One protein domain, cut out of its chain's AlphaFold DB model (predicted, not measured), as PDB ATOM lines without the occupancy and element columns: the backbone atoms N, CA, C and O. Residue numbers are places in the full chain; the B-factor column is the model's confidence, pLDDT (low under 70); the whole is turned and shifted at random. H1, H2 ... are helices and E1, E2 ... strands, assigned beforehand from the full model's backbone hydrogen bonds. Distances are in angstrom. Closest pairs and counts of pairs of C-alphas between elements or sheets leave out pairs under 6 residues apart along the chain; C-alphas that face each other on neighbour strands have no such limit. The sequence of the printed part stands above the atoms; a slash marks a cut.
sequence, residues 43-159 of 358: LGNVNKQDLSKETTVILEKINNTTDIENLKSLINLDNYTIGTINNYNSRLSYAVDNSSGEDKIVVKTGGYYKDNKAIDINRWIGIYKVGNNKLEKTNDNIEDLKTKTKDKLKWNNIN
ATOM      1  N   LEU A  43       9.879 115.025 -74.679       47.22
ATOM      2  CA  LEU A  43      11.120 115.094 -73.880       47.22
ATOM      3  C   LEU A  43      12.264 115.917 -74.522       47.22
ATOM      4  O   LEU A  43      13.431 115.707 -74.208       47.22
ATOM      5  N   GLY A  44      11.925 116.824 -75.445       39.34
ATOM      6  CA  GLY A  44      12.807 117.524 -76.376       39.34
ATOM      7  C   GLY A  44      14.188 117.860 -75.819       39.34
ATOM      8  O   GLY A  44      14.328 118.610 -74.857       39.34
ATOM      9  N   ASN A  45      15.192 117.303 -76.487       46.34
ATOM     10  CA  ASN A  45      16.604 117.491 -76.211       46.34
ATOM     11  C   ASN A  45      17.200 118.489 -77.219       46.34
ATOM     12  O   ASN A  45      16.822 118.466 -78.395       46.34
ATOM     13  N   VAL A  46      18.148 119.324 -76.784       46.25
ATOM     14  CA  VAL A  46      18.799 120.378 -77.588       46.25
ATOM     15  C   VAL A  46      19.340 119.844 -78.923       46.25
ATOM     16  O   VAL A  46      19.253 120.538 -79.935       46.25
ATOM     17  N   ASN A  47      19.827 118.597 -78.954       46.62
ATOM     18  CA  ASN A  47      20.446 117.998 -80.144       46.62
ATOM     19  C   ASN A  47      19.655 116.853 -80.810       46.62
ATOM     20  O   ASN A  47      20.195 116.211 -81.708       46.62
ATOM     21  N   LYS A  48      18.404 116.560 -80.408       53.16
ATOM     22  CA  LYS A  48      17.607 115.415 -80.933       53.16
ATOM     23  C   LYS A  48      18.308 114.038 -80.866       53.16
ATOM     24  O   LYS A  48      17.953 113.133 -81.614       53.16
ATOM     25  N   GLN A  49      19.304 113.882 -79.995       61.69
ATOM     26  CA  GLN A  49      19.906 112.585 -79.681       61.69
ATOM     27  C   GLN A  49      19.022 111.839 -78.681       61.69
ATOM     28  O   GLN A  49      18.425 112.472 -77.800       61.69
ATOM     29  N   ASP A  50      18.974 110.514 -78.819       72.69
ATOM     30  CA  ASP A  50      18.269 109.644 -77.885       72.69
ATOM     31  C   ASP A  50      18.843 109.825 -76.480       72.69
ATOM     32  O   ASP A  50      20.052 109.723 -76.265       72.69
ATOM     33  N   LEU A  51      17.954 110.116 -75.532       82.88
ATOM     34  CA  LEU A  51      18.295 110.154 -74.117       82.88
ATOM     35  C   LEU A  51      18.720 108.761 -73.656       82.88
ATOM     36  O   LEU A  51      18.244 107.737 -74.161       82.88
ATOM     37  N   SER A  52      19.585 108.711 -72.650       86.88
ATOM     38  CA  SER A  52      19.898 107.455 -71.987       86.88
ATOM     39  C   SER A  52      18.620 106.837 -71.404       86.88
ATOM     40  O   SER A  52      17.727 107.543 -70.929       86.88
ATOM     41  N   LYS A  53      18.541 105.500 -71.388       87.75
ATOM     42  CA  LYS A  53      17.390 104.786 -70.807       87.75
ATOM     43  C   LYS A  53      17.130 105.197 -69.355       87.75
ATOM     44  O   LYS A  53      15.977 105.288 -68.946       87.75
ATOM     45  N   GLU A  54      18.189 105.440 -68.583       89.25
ATOM     46  CA  GLU A  54      18.071 105.859 -67.184       89.25
ATOM     47  C   GLU A  54      17.489 107.278 -67.081       89.25
ATOM     48  O   GLU A  54      16.587 107.516 -66.277       89.25
ATOM     49  N   THR A  55      17.926 108.189 -67.957       90.50
ATOM     50  CA  THR A  55      17.364 109.540 -68.084       90.50
ATOM     51  C   THR A  55      15.882 109.493 -68.409       90.50
ATOM     52  O   THR A  55      15.092 110.116 -67.703       90.50
ATOM     53  N   THR A  56      15.473 108.718 -69.416       89.44
ATOM     54  CA  THR A  56      14.059 108.584 -69.793       89.44
ATOM     55  C   THR A  56      13.200 108.124 -68.615       89.44
ATOM     56  O   THR A  56      12.209 108.778 -68.299       89.44
ATOM     57  N   VAL A  57      13.619 107.072 -67.903       90.25
ATOM     58  CA  VAL A  57      12.890 106.546 -66.734       90.25
ATOM     59  C   VAL A  57      12.761 107.590 -65.622       90.25
ATOM     60  O   VAL A  57      11.728 107.668 -64.954       90.25
ATOM     61  N   ILE A  58      13.794 108.400 -65.386       92.31
ATOM     62  CA  ILE A  58      13.737 109.445 -64.357       92.31
ATOM     63  C   ILE A  58      12.827 110.597 -64.759       92.31
ATOM     64  O   ILE A  58      12.060 111.072 -63.921       92.31
ATOM     65  N   LEU A  59      12.857 111.016 -66.022       91.81
ATOM     66  CA  LEU A  59      11.956 112.055 -66.514       91.81
ATOM     67  C   LEU A  59      10.493 111.599 -66.473       91.81
ATOM     68  O   LEU A  59       9.638 112.369 -66.046       91.81
ATOM     69  N   GLU A  60      10.206 110.338 -66.803       89.69
ATOM     70  CA  GLU A  60       8.870 109.753 -66.626       89.69
ATOM     71  C   GLU A  60       8.420 109.793 -65.159       89.69
ATOM     72  O   GLU A  60       7.283 110.167 -64.870       89.69
ATOM     73  N   LYS A  61       9.301 109.466 -64.205       92.00
ATOM     74  CA  LYS A  61       8.981 109.585 -62.770       92.00
ATOM     75  C   LYS A  61       8.708 111.031 -62.361       92.00
ATOM     76  O   LYS A  61       7.768 111.267 -61.609       92.00
ATOM     77  N   ILE A  62       9.505 111.987 -62.842       92.38
ATOM     78  CA  ILE A  62       9.319 113.417 -62.557       92.38
ATOM     79  C   ILE A  62       7.975 113.906 -63.109       92.38
ATOM     80  O   ILE A  62       7.226 114.543 -62.373       92.38
ATOM     81  N   ASN A  63       7.634 113.559 -64.351       88.75
ATOM     82  CA  ASN A  63       6.384 113.982 -64.994       88.75
ATOM     83  C   ASN A  63       5.141 113.407 -64.312       88.75
ATOM     84  O   ASN A  63       4.129 114.093 -64.196       88.75
ATOM     85  N   ASN A  64       5.240 112.182 -63.793       89.62
ATOM     86  CA  ASN A  64       4.164 111.539 -63.040       89.62
ATOM     87  C   ASN A  64       4.116 111.953 -61.558       89.62
ATOM     88  O   ASN A  64       3.211 111.542 -60.828       89.62
ATOM     89  N   THR A  65       5.082 112.740 -61.077       91.06
ATOM     90  CA  THR A  65       5.124 113.178 -59.680       91.06
ATOM     91  C   THR A  65       4.316 114.455 -59.491       91.06
ATOM     92  O   THR A  65       4.711 115.530 -59.932       91.06
ATOM     93  N   THR A  66       3.224 114.350 -58.736       91.75
ATOM     94  CA  THR A  66       2.400 115.503 -58.339       91.75
ATOM     95  C   THR A  66       2.615 115.929 -56.887       91.75
ATOM     96  O   THR A  66       2.007 116.892 -56.433       91.75
ATOM     97  N   ASP A  67       3.433 115.201 -56.130       90.62
ATOM     98  CA  ASP A  67       3.655 115.428 -54.703       90.62
ATOM     99  C   ASP A  67       5.093 115.889 -54.429       90.62
ATOM    100  O   ASP A  67       6.057 115.341 -54.968       90.62
ATOM    101  N   ILE A  68       5.237 116.908 -53.579       91.44
ATOM    102  CA  ILE A  68       6.533 117.528 -53.289       91.44
ATOM    103  C   ILE A  68       7.471 116.609 -52.495       91.44
ATOM    104  O   ILE A  68       8.682 116.675 -52.701       91.44
ATOM    105  N   GLU A  69       6.959 115.734 -51.627       89.81
ATOM    106  CA  GLU A  69       7.800 114.808 -50.853       89.81
ATOM    107  C   GLU A  69       8.359 113.705 -51.755       89.81
ATOM    108  O   GLU A  69       9.545 113.370 -51.680       89.81
ATOM    109  N   ASN A  70       7.544 113.209 -52.687       90.50
ATOM    110  CA  ASN A  70       8.016 112.302 -53.731       90.50
ATOM    111  C   ASN A  70       9.074 112.978 -54.611       90.50
ATOM    112  O   ASN A  70      10.140 112.397 -54.838       90.50
ATOM    113  N   LEU A  71       8.840 114.224 -55.041       91.94
ATOM    114  CA  LEU A  71       9.805 114.955 -55.865       91.94
ATOM    115  C   LEU A  71      11.119 115.189 -55.118       91.94
ATOM    116  O   LEU A  71      12.183 115.002 -55.696       91.94
ATOM    117  N   LYS A  72      11.059 115.523 -53.826       90.25
ATOM    118  CA  LYS A  72      12.229 115.686 -52.951       90.25
ATOM    119  C   LYS A  72      13.088 114.418 -52.869       90.25
ATOM    120  O   LYS A  72      14.302 114.496 -52.700       90.25
ATOM    121  N   SER A  73      12.478 113.238 -52.989       86.62
ATOM    122  CA  SER A  73      13.215 111.967 -53.010       86.62
ATOM    123  C   SER A  73      13.938 111.699 -54.339       86.62
ATOM    124  O   SER A  73      14.947 110.984 -54.347       86.62
ATOM    125  N   LEU A  74      13.429 112.274 -55.437       91.19
ATOM    126  CA  LEU A  74      13.978 112.178 -56.794       91.19
ATOM    127  C   LEU A  74      15.017 113.267 -57.067       91.19
ATOM    128  O   LEU A  74      16.012 113.007 -57.739       91.19
ATOM    129  N   ILE A  75      14.783 114.468 -56.542       90.38
ATOM    130  CA  ILE A  75      15.598 115.667 -56.706       90.38
ATOM    131  C   ILE A  75      15.900 116.198 -55.309       90.38
ATOM    132  O   ILE A  75      14.985 116.590 -54.589       90.38
ATOM    133  N   ASN A  76      17.175 116.240 -54.920       85.12
ATOM    134  CA  ASN A  76      17.587 116.769 -53.618       85.12
ATOM    135  C   ASN A  76      17.453 118.307 -53.572       85.12
ATOM    136  O   ASN A  76      18.444 119.035 -53.663       85.12
ATOM    137  N   LEU A  77      16.212 118.793 -53.505       88.25
ATOM    138  CA  LEU A  77      15.859 120.209 -53.437       88.25
ATOM    139  C   LEU A  77      16.215 120.789 -52.065       88.25
ATOM    140  O   LEU A  77      16.003 120.155 -51.031       88.25
ATOM    141  N   ASP A  78      16.709 122.027 -52.053       89.88
ATOM    142  CA  ASP A  78      16.961 122.741 -50.805       89.88
ATOM    143  C   ASP A  78      15.658 123.148 -50.088       89.88
ATOM    144  O   ASP A  78      14.582 123.280 -50.680       89.88
ATOM    145  N   ASN A  79      15.762 123.367 -48.772       93.00
ATOM    146  CA  ASN A  79      14.620 123.742 -47.932       93.00
ATOM    147  C   ASN A  79      13.978 125.067 -48.363       93.00
ATOM    148  O   ASN A  79      12.776 125.249 -48.180       93.00
ATOM    149  N   TYR A  80      14.769 125.984 -48.927       93.75
ATOM    150  CA  TYR A  80      14.265 127.259 -49.422       93.75
ATOM    151  C   TYR A  80      13.282 127.040 -50.577       93.75
ATOM    152  O   TYR A  80      12.150 127.510 -50.516       93.75
ATOM    153  N   THR A  81      13.672 126.250 -51.575       93.06
ATOM    154  CA  THR A  81      12.865 125.918 -52.755       93.06
ATOM    155  C   THR A  81      11.613 125.136 -52.365       93.06
ATOM    156  O   THR A  81      10.518 125.437 -52.831       93.06
ATOM    157  N   ILE A  82      11.730 124.180 -51.440       93.12
ATOM    158  CA  ILE A  82      10.560 123.481 -50.882       93.12
ATOM    159  C   ILE A  82       9.612 124.476 -50.192       93.12
ATOM    160  O   ILE A  82       8.391 124.379 -50.326       93.12
ATOM    161  N   GLY A  83      10.164 125.451 -49.466       93.69
ATOM    162  CA  GLY A  83       9.406 126.517 -48.820       93.69
ATOM    163  C   GLY A  83       8.661 127.410 -49.812       93.69
ATOM    164  O   GLY A  83       7.495 127.723 -49.575       93.69
ATOM    165  N   THR A  84       9.283 127.801 -50.929       93.69
ATOM    166  CA  THR A  84       8.635 128.662 -51.934       93.69
ATOM    167  C   THR A  84       7.520 127.935 -52.682       93.69
ATOM    168  O   THR A  84       6.449 128.511 -52.885       93.69
ATOM    169  N   ILE A  85       7.706 126.653 -53.009       93.44
ATOM    170  CA  ILE A  85       6.661 125.794 -53.587       93.44
ATOM    171  C   ILE A  85       5.478 125.693 -52.619       93.44
ATOM    172  O   ILE A  85       4.341 126.015 -52.966       93.44
ATOM    173  N   ASN A  86       5.742 125.318 -51.366       93.56
ATOM    174  CA  ASN A  86       4.686 125.103 -50.379       93.56
ATOM    175  C   ASN A  86       3.942 126.385 -49.999       93.56
ATOM    176  O   ASN A  86       2.741 126.323 -49.761       93.56
ATOM    177  N   ASN A  87       4.606 127.538 -49.940       94.06
ATOM    178  CA  ASN A  87       3.971 128.777 -49.483       94.06
ATOM    179  C   ASN A  87       3.344 129.593 -50.611       94.06
ATOM    180  O   ASN A  87       2.292 130.193 -50.398       94.06
ATOM    181  N   TYR A  88       3.946 129.574 -51.801       93.88
ATOM    182  CA  TYR A  88       3.579 130.476 -52.894       93.88
ATOM    183  C   TYR A  88       3.240 129.762 -54.201       93.88
ATOM    184  O   TYR A  88       2.942 130.439 -55.175       93.88
ATOM    185  N   ASN A  89       3.242 128.423 -54.219       92.06
ATOM    186  CA  ASN A  89       2.987 127.614 -55.415       92.06
ATOM    187  C   ASN A  89       4.015 127.847 -56.530       92.06
ATOM    188  O   ASN A  89       3.702 127.746 -57.711       92.06
ATOM    189  N   SER A  90       5.259 128.157 -56.158       91.62
ATOM    190  CA  SER A  90       6.325 128.355 -57.134       91.62
ATOM    191  C   SER A  90       6.492 127.113 -58.017       91.62
ATOM    192  O   SER A  90       6.732 126.016 -57.517       91.62
ATOM    193  N   ARG A  91       6.353 127.272 -59.336       91.44
ATOM    194  CA  ARG A  91       6.468 126.166 -60.296       91.44
ATOM    195  C   ARG A  91       7.926 125.730 -60.430       91.44
ATOM    196  O   ARG A  91       8.836 126.554 -60.356       91.44
ATOM    197  N   LEU A  92       8.157 124.442 -60.664       93.69
ATOM    198  CA  LEU A  92       9.454 123.943 -61.112       93.69
ATOM    199  C   LEU A  92       9.374 123.549 -62.581       93.69
ATOM    200  O   LEU A  92       8.365 123.007 -63.032       93.69
ATOM    201  N   SER A  93      10.464 123.776 -63.301       92.88
ATOM    202  CA  SER A  93      10.618 123.313 -64.674       92.88
ATOM    203  C   SER A  93      11.986 122.678 -64.850       92.88
ATOM    204  O   SER A  93      12.960 123.099 -64.218       92.88
ATOM    205  N   TYR A  94      12.073 121.697 -65.737       93.88
ATOM    206  CA  TYR A  94      13.328 121.065 -66.109       93.88
ATOM    207  C   TYR A  94      13.577 121.151 -67.614       93.88
ATOM    208  O   TYR A  94      12.646 121.238 -68.413       93.88
ATOM    209  N   ALA A  95      14.840 121.112 -68.005       92.88
ATOM    210  CA  ALA A  95      15.275 120.943 -69.383       92.88
ATOM    211  C   ALA A  95      16.407 119.918 -69.424       92.88
ATOM    212  O   ALA A  95      17.095 119.719 -68.421       92.88
ATOM    213  N   VAL A  96      16.608 119.285 -70.576       91.50
ATOM    214  CA  VAL A  96      17.750 118.391 -70.787       91.50
ATOM    215  C   VAL A  96      18.777 119.087 -71.672       91.50
ATOM    216  O   VAL A  96      18.456 119.523 -72.778       91.50
ATOM    217  N   ASP A  97      20.001 119.196 -71.169       88.44
ATOM    218  CA  ASP A  97      21.187 119.555 -71.934       88.44
ATOM    219  C   ASP A  97      22.007 118.297 -72.207       88.44
ATOM    220  O   ASP A  97      22.426 117.612 -71.281       88.44
ATOM    221  N   ASN A  98      22.278 118.024 -73.476       84.31
ATOM    222  CA  ASN A  98      23.178 116.953 -73.891       84.31
ATOM    223  C   ASN A  98      24.350 117.472 -74.736       84.31
ATOM    224  O   ASN A  98      25.023 116.706 -75.428       84.31
ATOM    225  N   SER A  99      24.596 118.785 -74.719       78.00
ATOM    226  CA  SER A  99      25.616 119.420 -75.560       78.00
ATOM    227  C   SER A  99      27.037 118.918 -75.287       78.00
ATOM    228  O   SER A  99      27.901 119.015 -76.156       78.00
ATOM    229  N   SER A 100      27.269 118.350 -74.104       76.31
ATOM    230  CA  SER A 100      28.547 117.764 -73.688       76.31
ATOM    231  C   SER A 100      28.678 116.257 -73.958       76.31
ATOM    232  O   SER A 100      29.701 115.673 -73.613       76.31
ATOM    233  N   GLY A 101      27.677 115.627 -74.587       79.00
ATOM    234  CA  GLY A 101      27.645 114.181 -74.853       79.00
ATOM    235  C   GLY A 101      27.138 113.321 -73.686       79.00
ATOM    236  O   GLY A 101      26.962 112.119 -73.861       79.00
ATOM    237  N   GLU A 102      26.869 113.925 -72.528       86.12
ATOM    238  CA  GLU A 102      26.179 113.318 -71.383       86.12
ATOM    239  C   GLU A 102      24.851 114.050 -71.147       86.12
ATOM    240  O   GLU A 102      24.788 115.273 -71.297       86.12
ATOM    241  N   ASP A 103      23.809 113.311 -70.757       89.81
ATOM    242  CA  ASP A 103      22.521 113.890 -70.380       89.81
ATOM    243  C   ASP A 103      22.619 114.613 -69.033       89.81
ATOM    244  O   ASP A 103      22.809 113.998 -67.979       89.81
ATOM    245  N   LYS A 104      22.412 115.926 -69.054       92.31
ATOM    246  CA  LYS A 104      22.296 116.765 -67.864       92.31
ATOM    247  C   LYS A 104      20.896 117.339 -67.769       92.31
ATOM    248  O   LYS A 104      20.370 117.906 -68.720       92.31
ATOM    249  N   ILE A 105      20.295 117.231 -66.594       93.81
ATOM    250  CA  ILE A 105      18.983 117.795 -66.302       93.81
ATOM    251  C   ILE A 105      19.192 119.114 -65.571       93.81
ATOM    252  O   ILE A 105      19.740 119.162 -64.473       93.81
ATOM    253  N   VAL A 106      18.750 120.198 -66.186       94.38
ATOM    254  CA  VAL A 106      18.759 121.531 -65.591       94.38
ATOM    255  C   VAL A 106      17.400 121.771 -64.965       94.38
ATOM    256  O   VAL A 106      16.389 121.586 -65.634       94.38
ATOM    257  N   VAL A 107      17.361 122.214 -63.712       94.81
ATOM    258  CA  VAL A 107      16.108 122.561 -63.028       94.81
ATOM    259  C   VAL A 107      16.106 124.047 -62.694       94.81
ATOM    260  O   VAL A 107      17.100 124.589 -62.198       94.81
ATOM    261  N   LYS A 108      14.973 124.709 -62.931       94.12
ATOM    262  CA  LYS A 108      14.720 126.097 -62.536       94.12
ATOM    263  C   LYS A 108      13.421 126.220 -61.749       94.12
ATOM    264  O   LYS A 108      12.515 125.399 -61.889       94.12
ATOM    265  N   THR A 109      13.338 127.272 -60.946       94.38
ATOM    266  CA  THR A 109      12.083 127.742 -60.363       94.38
ATOM    267  C   THR A 109      11.455 128.798 -61.267       94.38
ATOM    268  O   THR A 109      12.148 129.596 -61.901       94.38
ATOM    269  N   GLY A 110      10.129 128.791 -61.314       92.06
ATOM    270  CA  GLY A 110       9.320 129.849 -61.886       92.06
ATOM    271  C   GLY A 110       9.481 131.170 -61.144       92.06
ATOM    272  O   GLY A 110       9.428 132.211 -61.788       92.06
ATOM    273  N   GLY A 111       9.779 131.112 -59.839       94.00
ATOM    274  CA  GLY A 111       9.734 132.226 -58.896       94.00
ATOM    275  C   GLY A 111       8.356 132.368 -58.246       94.00
ATOM    276  O   GLY A 111       7.545 131.437 -58.284       94.00
ATOM    277  N   TYR A 112       8.120 133.487 -57.570       93.44
ATOM    278  CA  TYR A 112       6.837 133.802 -56.941       93.44
ATOM    279  C   TYR A 112       6.662 135.309 -56.750       93.44
ATOM    280  O   TYR A 112       7.621 136.077 -56.853       93.44
ATOM    281  N   TYR A 113       5.434 135.718 -56.435       88.69
ATOM    282  CA  TYR A 113       5.108 137.098 -56.097       88.69
ATOM    283  C   TYR A 113       4.828 137.224 -54.609       88.69
ATOM    284  O   TYR A 113       4.080 136.427 -54.041       88.69
ATOM    285  N   LYS A 114       5.431 138.237 -53.993       89.00
ATOM    286  CA  LYS A 114       5.177 138.636 -52.611       89.00
ATOM    287  C   LYS A 114       5.162 140.151 -52.549       89.00
ATOM    288  O   LYS A 114       6.065 140.792 -53.075       89.00
ATOM    289  N   ASP A 115       4.145 140.724 -51.919       85.12
ATOM    290  CA  ASP A 115       3.993 142.179 -51.816       85.12
ATOM    291  C   ASP A 115       4.050 142.921 -53.173       85.12
ATOM    292  O   ASP A 115       4.656 143.982 -53.285       85.12
ATOM    293  N   ASN A 116       3.425 142.355 -54.214       82.81
ATOM    294  CA  ASN A 116       3.499 142.812 -55.617       82.81
ATOM    295  C   ASN A 116       4.909 142.787 -56.234       82.81
ATOM    296  O   ASN A 116       5.094 143.303 -57.330       82.81
ATOM    297  N   LYS A 117       5.895 142.174 -55.576       89.56
ATOM    298  CA  LYS A 117       7.266 142.055 -56.076       89.56
ATOM    299  C   LYS A 117       7.536 140.661 -56.592       89.56
ATOM    300  O   LYS A 117       7.160 139.672 -55.961       89.56
ATOM    301  N   ALA A 118       8.220 140.589 -57.721       89.88
ATOM    302  CA  ALA A 118       8.628 139.346 -58.337       89.88
ATOM    303  C   ALA A 118       9.950 138.864 -57.723       89.88
ATOM    304  O   ALA A 118      10.955 139.575 -57.744       89.88
ATOM    305  N   ILE A 119       9.973 137.638 -57.204       92.94
ATOM    306  CA  ILE A 119      11.124 137.065 -56.498       92.94
ATOM    307  C   ILE A 119      11.568 135.781 -57.200       92.94
ATOM    308  O   ILE A 119      10.747 134.922 -57.522       92.94
ATOM    309  N   ASP A 120      12.880 135.651 -57.430       93.12
ATOM    310  CA  ASP A 120      13.535 134.466 -58.015       93.12
ATOM    311  C   ASP A 120      12.962 133.995 -59.369       93.12
ATOM    312  O   ASP A 120      13.073 132.819 -59.723       93.12
ATOM    313  N   ILE A 121      12.366 134.904 -60.151       91.12
ATOM    314  CA  ILE A 121      11.756 134.554 -61.440       91.12
ATOM    315  C   ILE A 121      12.781 133.874 -62.354       91.12
ATOM    316  O   ILE A 121      13.847 134.426 -62.626       91.12
ATOM    317  N   ASN A 122      12.442 132.683 -62.860       90.81
ATOM    318  CA  ASN A 122      13.285 131.885 -63.760       90.81
ATOM    319  C   ASN A 122      14.674 131.501 -63.206       90.81
ATOM    320  O   ASN A 122      15.580 131.163 -63.977       90.81
ATOM    321  N   ARG A 123      14.877 131.511 -61.884       93.62
ATOM    322  CA  ARG A 123      16.174 131.174 -61.282       93.62
ATOM    323  C   ARG A 123      16.505 129.689 -61.459       93.62
ATOM    324  O   ARG A 123      15.752 128.815 -61.036       93.62
ATOM    325  N   TRP A 124      17.671 129.385 -62.028       93.81
ATOM    326  CA  TRP A 124      18.188 128.014 -62.113       93.81
ATOM    327  C   TRP A 124      18.650 127.556 -60.728       93.81
ATOM    328  O   TRP A 124      19.428 128.250 -60.077       93.81
ATOM    329  N   ILE A 125      18.159 126.405 -60.272       93.12
ATOM    330  CA  ILE A 125      18.414 125.892 -58.916       93.12
ATOM    331  C   ILE A 125      19.469 124.778 -58.893       93.12
ATOM    332  O   ILE A 125      20.075 124.499 -57.854       93.12
ATOM    333  N   GLY A 126      19.725 124.146 -60.039       93.81
ATOM    334  CA  GLY A 126      20.790 123.164 -60.162       93.81
ATOM    335  C   GLY A 126      20.891 122.534 -61.542       93.81
ATOM    336  O   GLY A 126      19.950 122.570 -62.336       93.81
ATOM    337  N   ILE A 127      22.055 121.938 -61.773       94.62
ATOM    338  CA  ILE A 127      22.343 121.029 -62.875       94.62
ATOM    339  C   ILE A 127      22.528 119.654 -62.238       94.62
ATOM    340  O   ILE A 127      23.150 119.538 -61.181       94.62
ATOM    341  N   TYR A 128      21.933 118.634 -62.836       94.62
ATOM    342  CA  TYR A 128      21.869 117.295 -62.280       94.62
ATOM    343  C   TYR A 128      22.265 116.275 -63.334       94.62
ATOM    344  O   TYR A 128      21.950 116.432 -64.511       94.62
ATOM    345  N   LYS A 129      22.908 115.206 -62.889       93.38
ATOM    346  CA  LYS A 129      23.063 113.976 -63.662       93.38
ATOM    347  C   LYS A 129      22.147 112.908 -63.090       93.38
ATOM    348  O   LYS A 129      21.698 113.003 -61.945       93.38
ATOM    349  N   VAL A 130      21.899 111.880 -63.880       91.56
ATOM    350  CA  VAL A 130      21.172 110.706 -63.414       91.56
ATOM    351  C   VAL A 130      22.160 109.748 -62.756       91.56
ATOM    352  O   VAL A 130      23.207 109.439 -63.321       91.56
ATOM    353  N   GLY A 131      21.848 109.317 -61.539       87.38
ATOM    354  CA  GLY A 131      22.644 108.344 -60.801       87.38
ATOM    355  C   GLY A 131      21.798 107.643 -59.748       87.38
ATOM    356  O   GLY A 131      20.989 108.271 -59.065       87.38
ATOM    357  N   ASN A 132      21.961 106.324 -59.623       83.88
ATOM    358  CA  ASN A 132      21.256 105.507 -58.631       83.88
ATOM    359  C   ASN A 132      19.723 105.675 -58.675       83.88
ATOM    360  O   ASN A 132      19.074 105.739 -57.627       83.88
ATOM    361  N   ASN A 133      19.127 105.758 -59.875       85.50
ATOM    362  CA  ASN A 133      17.696 106.040 -60.063       85.50
ATOM    363  C   ASN A 133      17.216 107.369 -59.430       85.50
ATOM    364  O   ASN A 133      16.049 107.466 -59.028       85.50
ATOM    365  N   LYS A 134      18.083 108.383 -59.327       92.00
ATOM    366  CA  LYS A 134      17.781 109.727 -58.805       92.00
ATOM    367  C   LYS A 134      18.544 110.809 -59.572       92.00
ATOM    368  O   LYS A 134      19.421 110.509 -60.381       92.00
ATOM    369  N   LEU A 135      18.210 112.073 -59.305       93.19
ATOM    370  CA  LEU A 135      18.986 113.225 -59.752       93.19
ATOM    371  C   LEU A 135      20.047 113.601 -58.720       93.19
ATOM    372  O   LEU A 135      19.743 114.030 -57.604       93.19
ATOM    373  N   GLU A 136      21.304 113.489 -59.130       92.31
ATOM    374  CA  GLU A 136      22.467 113.883 -58.347       92.31
ATOM    375  C   GLU A 136      22.962 115.245 -58.837       92.31
ATOM    376  O   GLU A 136      23.272 115.421 -60.016       92.31
ATOM    377  N   LYS A 137      23.016 116.229 -57.932       92.62
ATOM    378  CA  LYS A 137      23.462 117.585 -58.269       92.62
ATOM    379  C   LYS A 137      24.926 117.554 -58.713       92.62
ATOM    380  O   LYS A 137      25.765 116.966 -58.032       92.62
ATOM    381  N   THR A 138      25.231 118.188 -59.839       92.38
ATOM    382  CA  THR A 138      26.600 118.342 -60.338       92.38
ATOM    383  C   THR A 138      27.248 119.601 -59.758       92.38
ATOM    384  O   THR A 138      26.578 120.482 -59.215       92.38
ATOM    385  N   ASN A 139      28.572 119.695 -59.896       91.88
ATOM    386  CA  ASN A 139      29.340 120.905 -59.581       91.88
ATOM    387  C   ASN A 139      29.507 121.821 -60.808       91.88
ATOM    388  O   ASN A 139      30.393 122.675 -60.821       91.88
ATOM    389  N   ASP A 140      28.706 121.616 -61.858       90.75
ATOM    390  CA  ASP A 140      28.782 122.439 -63.062       90.75
ATOM    391  C   ASP A 140      28.385 123.888 -62.759       90.75
ATOM    392  O   ASP A 140      27.478 124.165 -61.967       90.75
ATOM    393  N   ASN A 141      29.041 124.826 -63.438       92.12
ATOM    394  CA  ASN A 141      28.716 126.236 -63.323       92.12
ATOM    395  C   ASN A 141      27.441 126.563 -64.124       92.12
ATOM    396  O   ASN A 141      27.381 126.389 -65.344       92.12
ATOM    397  N   ILE A 142      26.426 127.065 -63.420       92.62
ATOM    398  CA  ILE A 142      25.130 127.457 -63.989       92.62
ATOM    399  C   ILE A 142      25.266 128.582 -65.024       92.62
ATOM    400  O   ILE A 142      24.611 128.528 -66.064       92.62
ATOM    401  N   GLU A 143      26.098 129.589 -64.768       92.56
ATOM    402  CA  GLU A 143      26.249 130.754 -65.652       92.56
ATOM    403  C   GLU A 143      26.982 130.394 -66.949       92.56
ATOM    404  O   GLU A 143      26.606 130.850 -68.036       92.56
ATOM    405  N   ASP A 144      27.959 129.488 -66.862       91.19
ATOM    406  CA  ASP A 144      28.625 128.938 -68.044       91.19
ATOM    407  C   ASP A 144      27.624 128.193 -68.933       91.19
ATOM    408  O   ASP A 144      27.639 128.349 -70.158       91.19
ATOM    409  N   LEU A 145      26.735 127.393 -68.330       88.88
ATOM    410  CA  LEU A 145      25.728 126.648 -69.079       88.88
ATOM    411  C   LEU A 145      24.691 127.585 -69.708       88.88
ATOM    412  O   LEU A 145      24.459 127.486 -70.912       88.88
ATOM    413  N   LYS A 146      24.151 128.550 -68.950       89.31
ATOM    414  CA  LYS A 146      23.228 129.578 -69.471       89.31
ATOM    415  C   LYS A 146      23.785 130.277 -70.707       89.31
ATOM    416  O   LYS A 146      23.068 130.452 -71.690       89.31
ATOM    417  N   THR A 147      25.066 130.640 -70.675       87.38
ATOM    418  CA  THR A 147      25.739 131.313 -71.795       87.38
ATOM    419  C   THR A 147      25.835 130.402 -73.024       87.38
ATOM    420  O   THR A 147      25.557 130.833 -74.143       87.38
ATOM    421  N   LYS A 148      26.183 129.123 -72.836       86.00
ATOM    422  CA  LYS A 148      26.338 128.138 -73.927       86.00
ATOM    423  C   LYS A 148      25.009 127.739 -74.573       86.00
ATOM    424  O   LYS A 148      24.947 127.507 -75.788       86.00
ATOM    425  N   THR A 149      23.951 127.649 -73.772       82.19
ATOM    426  CA  THR A 149      22.643 127.131 -74.189       82.19
ATOM    427  C   THR A 149      21.593 128.220 -74.383       82.19
ATOM    428  O   THR A 149      20.417 127.870 -74.455       82.19
ATOM    429  N   LYS A 150      21.981 129.507 -74.446       73.69
ATOM    430  CA  LYS A 150      21.066 130.657 -74.574       73.69
ATOM    431  C   LYS A 150      19.939 130.348 -75.572       73.69
ATOM    432  O   LYS A 150      20.208 130.092 -76.742       73.69
ATOM    433  N   ASP A 151      18.709 130.289 -75.058       71.81
ATOM    434  CA  ASP A 151      17.450 130.026 -75.776       71.81
ATOM    435  C   ASP A 151      17.328 128.673 -76.511       71.81
ATOM    436  O   ASP A 151      16.376 128.445 -77.253       71.81
ATOM    437  N   LYS A 152      18.257 127.737 -76.286       82.50
ATOM    438  CA  LYS A 152      18.242 126.394 -76.899       82.50
ATOM    439  C   LYS A 152      17.504 125.348 -76.067       82.50
ATOM    440  O   LYS A 152      17.088 124.325 -76.603       82.50
ATOM    441  N   LEU A 153      17.383 125.571 -74.758       86.81
ATOM    442  CA  LEU A 153      16.753 124.618 -73.845       86.81
ATOM    443  C   LEU A 153      15.233 124.622 -74.012       86.81
ATOM    444  O   LEU A 153      14.588 125.663 -73.877       86.81
ATOM    445  N   LYS A 154      14.656 123.434 -74.212       88.38
ATOM    446  CA  LYS A 154      13.212 123.222 -74.113       88.38
ATOM    447  C   LYS A 154      12.850 122.910 -72.663       88.38
ATOM    448  O   LYS A 154      13.259 121.885 -72.122       88.38
ATOM    449  N   TRP A 155      12.088 123.804 -72.043       89.31
ATOM    450  CA  TRP A 155      11.641 123.656 -70.660       89.31
ATOM    451  C   TRP A 155      10.324 122.886 -70.580       89.31
ATOM    452  O   TRP A 155       9.389 123.174 -71.322       89.31
ATOM    453  N   ASN A 156      10.251 121.951 -69.639       89.88
ATOM    454  CA  ASN A 156       9.070 121.165 -69.305       89.88
ATOM    455  C   ASN A 156       8.672 121.463 -67.859       89.88
ATOM    456  O   ASN A 156       9.534 121.558 -66.985       89.88
ATOM    457  N   ASN A 157       7.378 121.623 -67.607       89.88
ATOM    458  CA  ASN A 157       6.864 121.950 -66.279       89.88
ATOM    459  C   ASN A 157       6.668 120.690 -65.437       89.88
ATOM    460  O   ASN A 157       6.188 119.676 -65.933       89.88
ATOM    461  N   ILE A 158       6.996 120.782 -64.149       90.88
ATOM    462  CA  ILE A 158       6.703 119.744 -63.160       90.88
ATOM    463  C   ILE A 158       5.350 120.068 -62.523       90.88
ATOM    464  O   ILE A 158       5.173 121.127 -61.913       90.88
ATOM    465  N   ASN A 159       4.392 119.154 -62.664       86.62
ATOM    466  CA  ASN A 159       2.993 119.356 -62.286       86.62
ATOM    467  C   ASN A 159       2.734 119.008 -60.812       86.62
ATOM    468  O   ASN A 159       2.022 118.057 -60.496       86.62
TER     469      ASN A 159
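What this domain is: This is residues 43 to 159 of the 358 residues of an uncharacterized protein of Gemella sp. oral taxon 928 (UniProt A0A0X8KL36). A strongly twisted sheet of five antiparallel strands, E6 E5 E2 E1 E7, makes a wall with H1 over it, and H2 and H3 follow H1 in the chain and only graze the sheet; H4 packs on E5. The small hairpin of E3 and E4 runs on beyond the end of E2 and makes one end of the long axis. The printed part has 117 residues with four named helices and seven named strands, in the order H1 H2 H3 E1 E2 E3 E4 E5 E6 H4 E7, and its class is mixed, helices and strands. It is compact, with a radius of gyration of the C-alphas of 13.9 A and spans of 43 by 30 by 23 A.

How they stand to each other: Start at inner strands E1, residues 92 to 97, and E2, residues 104 to 109, an antiparallel hairpin where you find N 95 and O 106 2.9 A apart. On the other side of E1 is edge strand E7, residues 156 to 158, with N 94 and O 156 at 2.8 A. E5, residues 124 to 131, is staggered: its residues 124 to 128 pair with E2, N 128 and O 105 at 2.8 A, and its residues 128 to 131 with E6, residues 134 to 137, N 129 and O 136 at 2.9 A. H1, residues 53 to 63, is on the sheet, giving two layers, a helix on one face of a sheet; its height over the sheet is 7.2 A. It only just lies over E5, on which 3 of its 11 C-alphas fall, and runs slantwise to the strands, at 49 degrees to E5 on the local plane. H2, residues 68 to 74, is close to H1 but not clearly touching, the closest C-alphas being Ile 62 and Leu 71 at 6.9 A. H3, residues 79 to 88, has its C-alpha 88 6.2 A from C-alpha 112 of E3, residues 112 to 114, their closest pair. E3 and E4, residues 117 to 119, form a hairpin, with N 119 and O 112 at 2.8 A. H4, residues 142 to 148, is on the sheet, its closest C-alphas to E5 being Ile 142 and Ile 127 at 7.1 A. In H1, H2, H3 and H4 every O i to N i+4 pair is within hydrogen-bond range.

Where its parts are: Find C-alpha 53 at (17.390, 104.786, -70.807); from there H1 runs 15.5 A to C-alpha 63. H3 measures 13.9 A, E1 16.6 A and E2 16.8 A. E5, the longest strand, runs 20.2 A from C-alpha 124 at (18.188, 128.014, -62.113). E7 ends at C-alpha 158, at (6.703, 119.744, -63.160).

The domain as a whole: The C-alphas of Asp 50 and Asp 115 are the two farthest apart, at 44.1 A. The printed part has no cut and no long link. The mean pLDDT of the printed part is 87.4, and residues 43 to 49 are under 70.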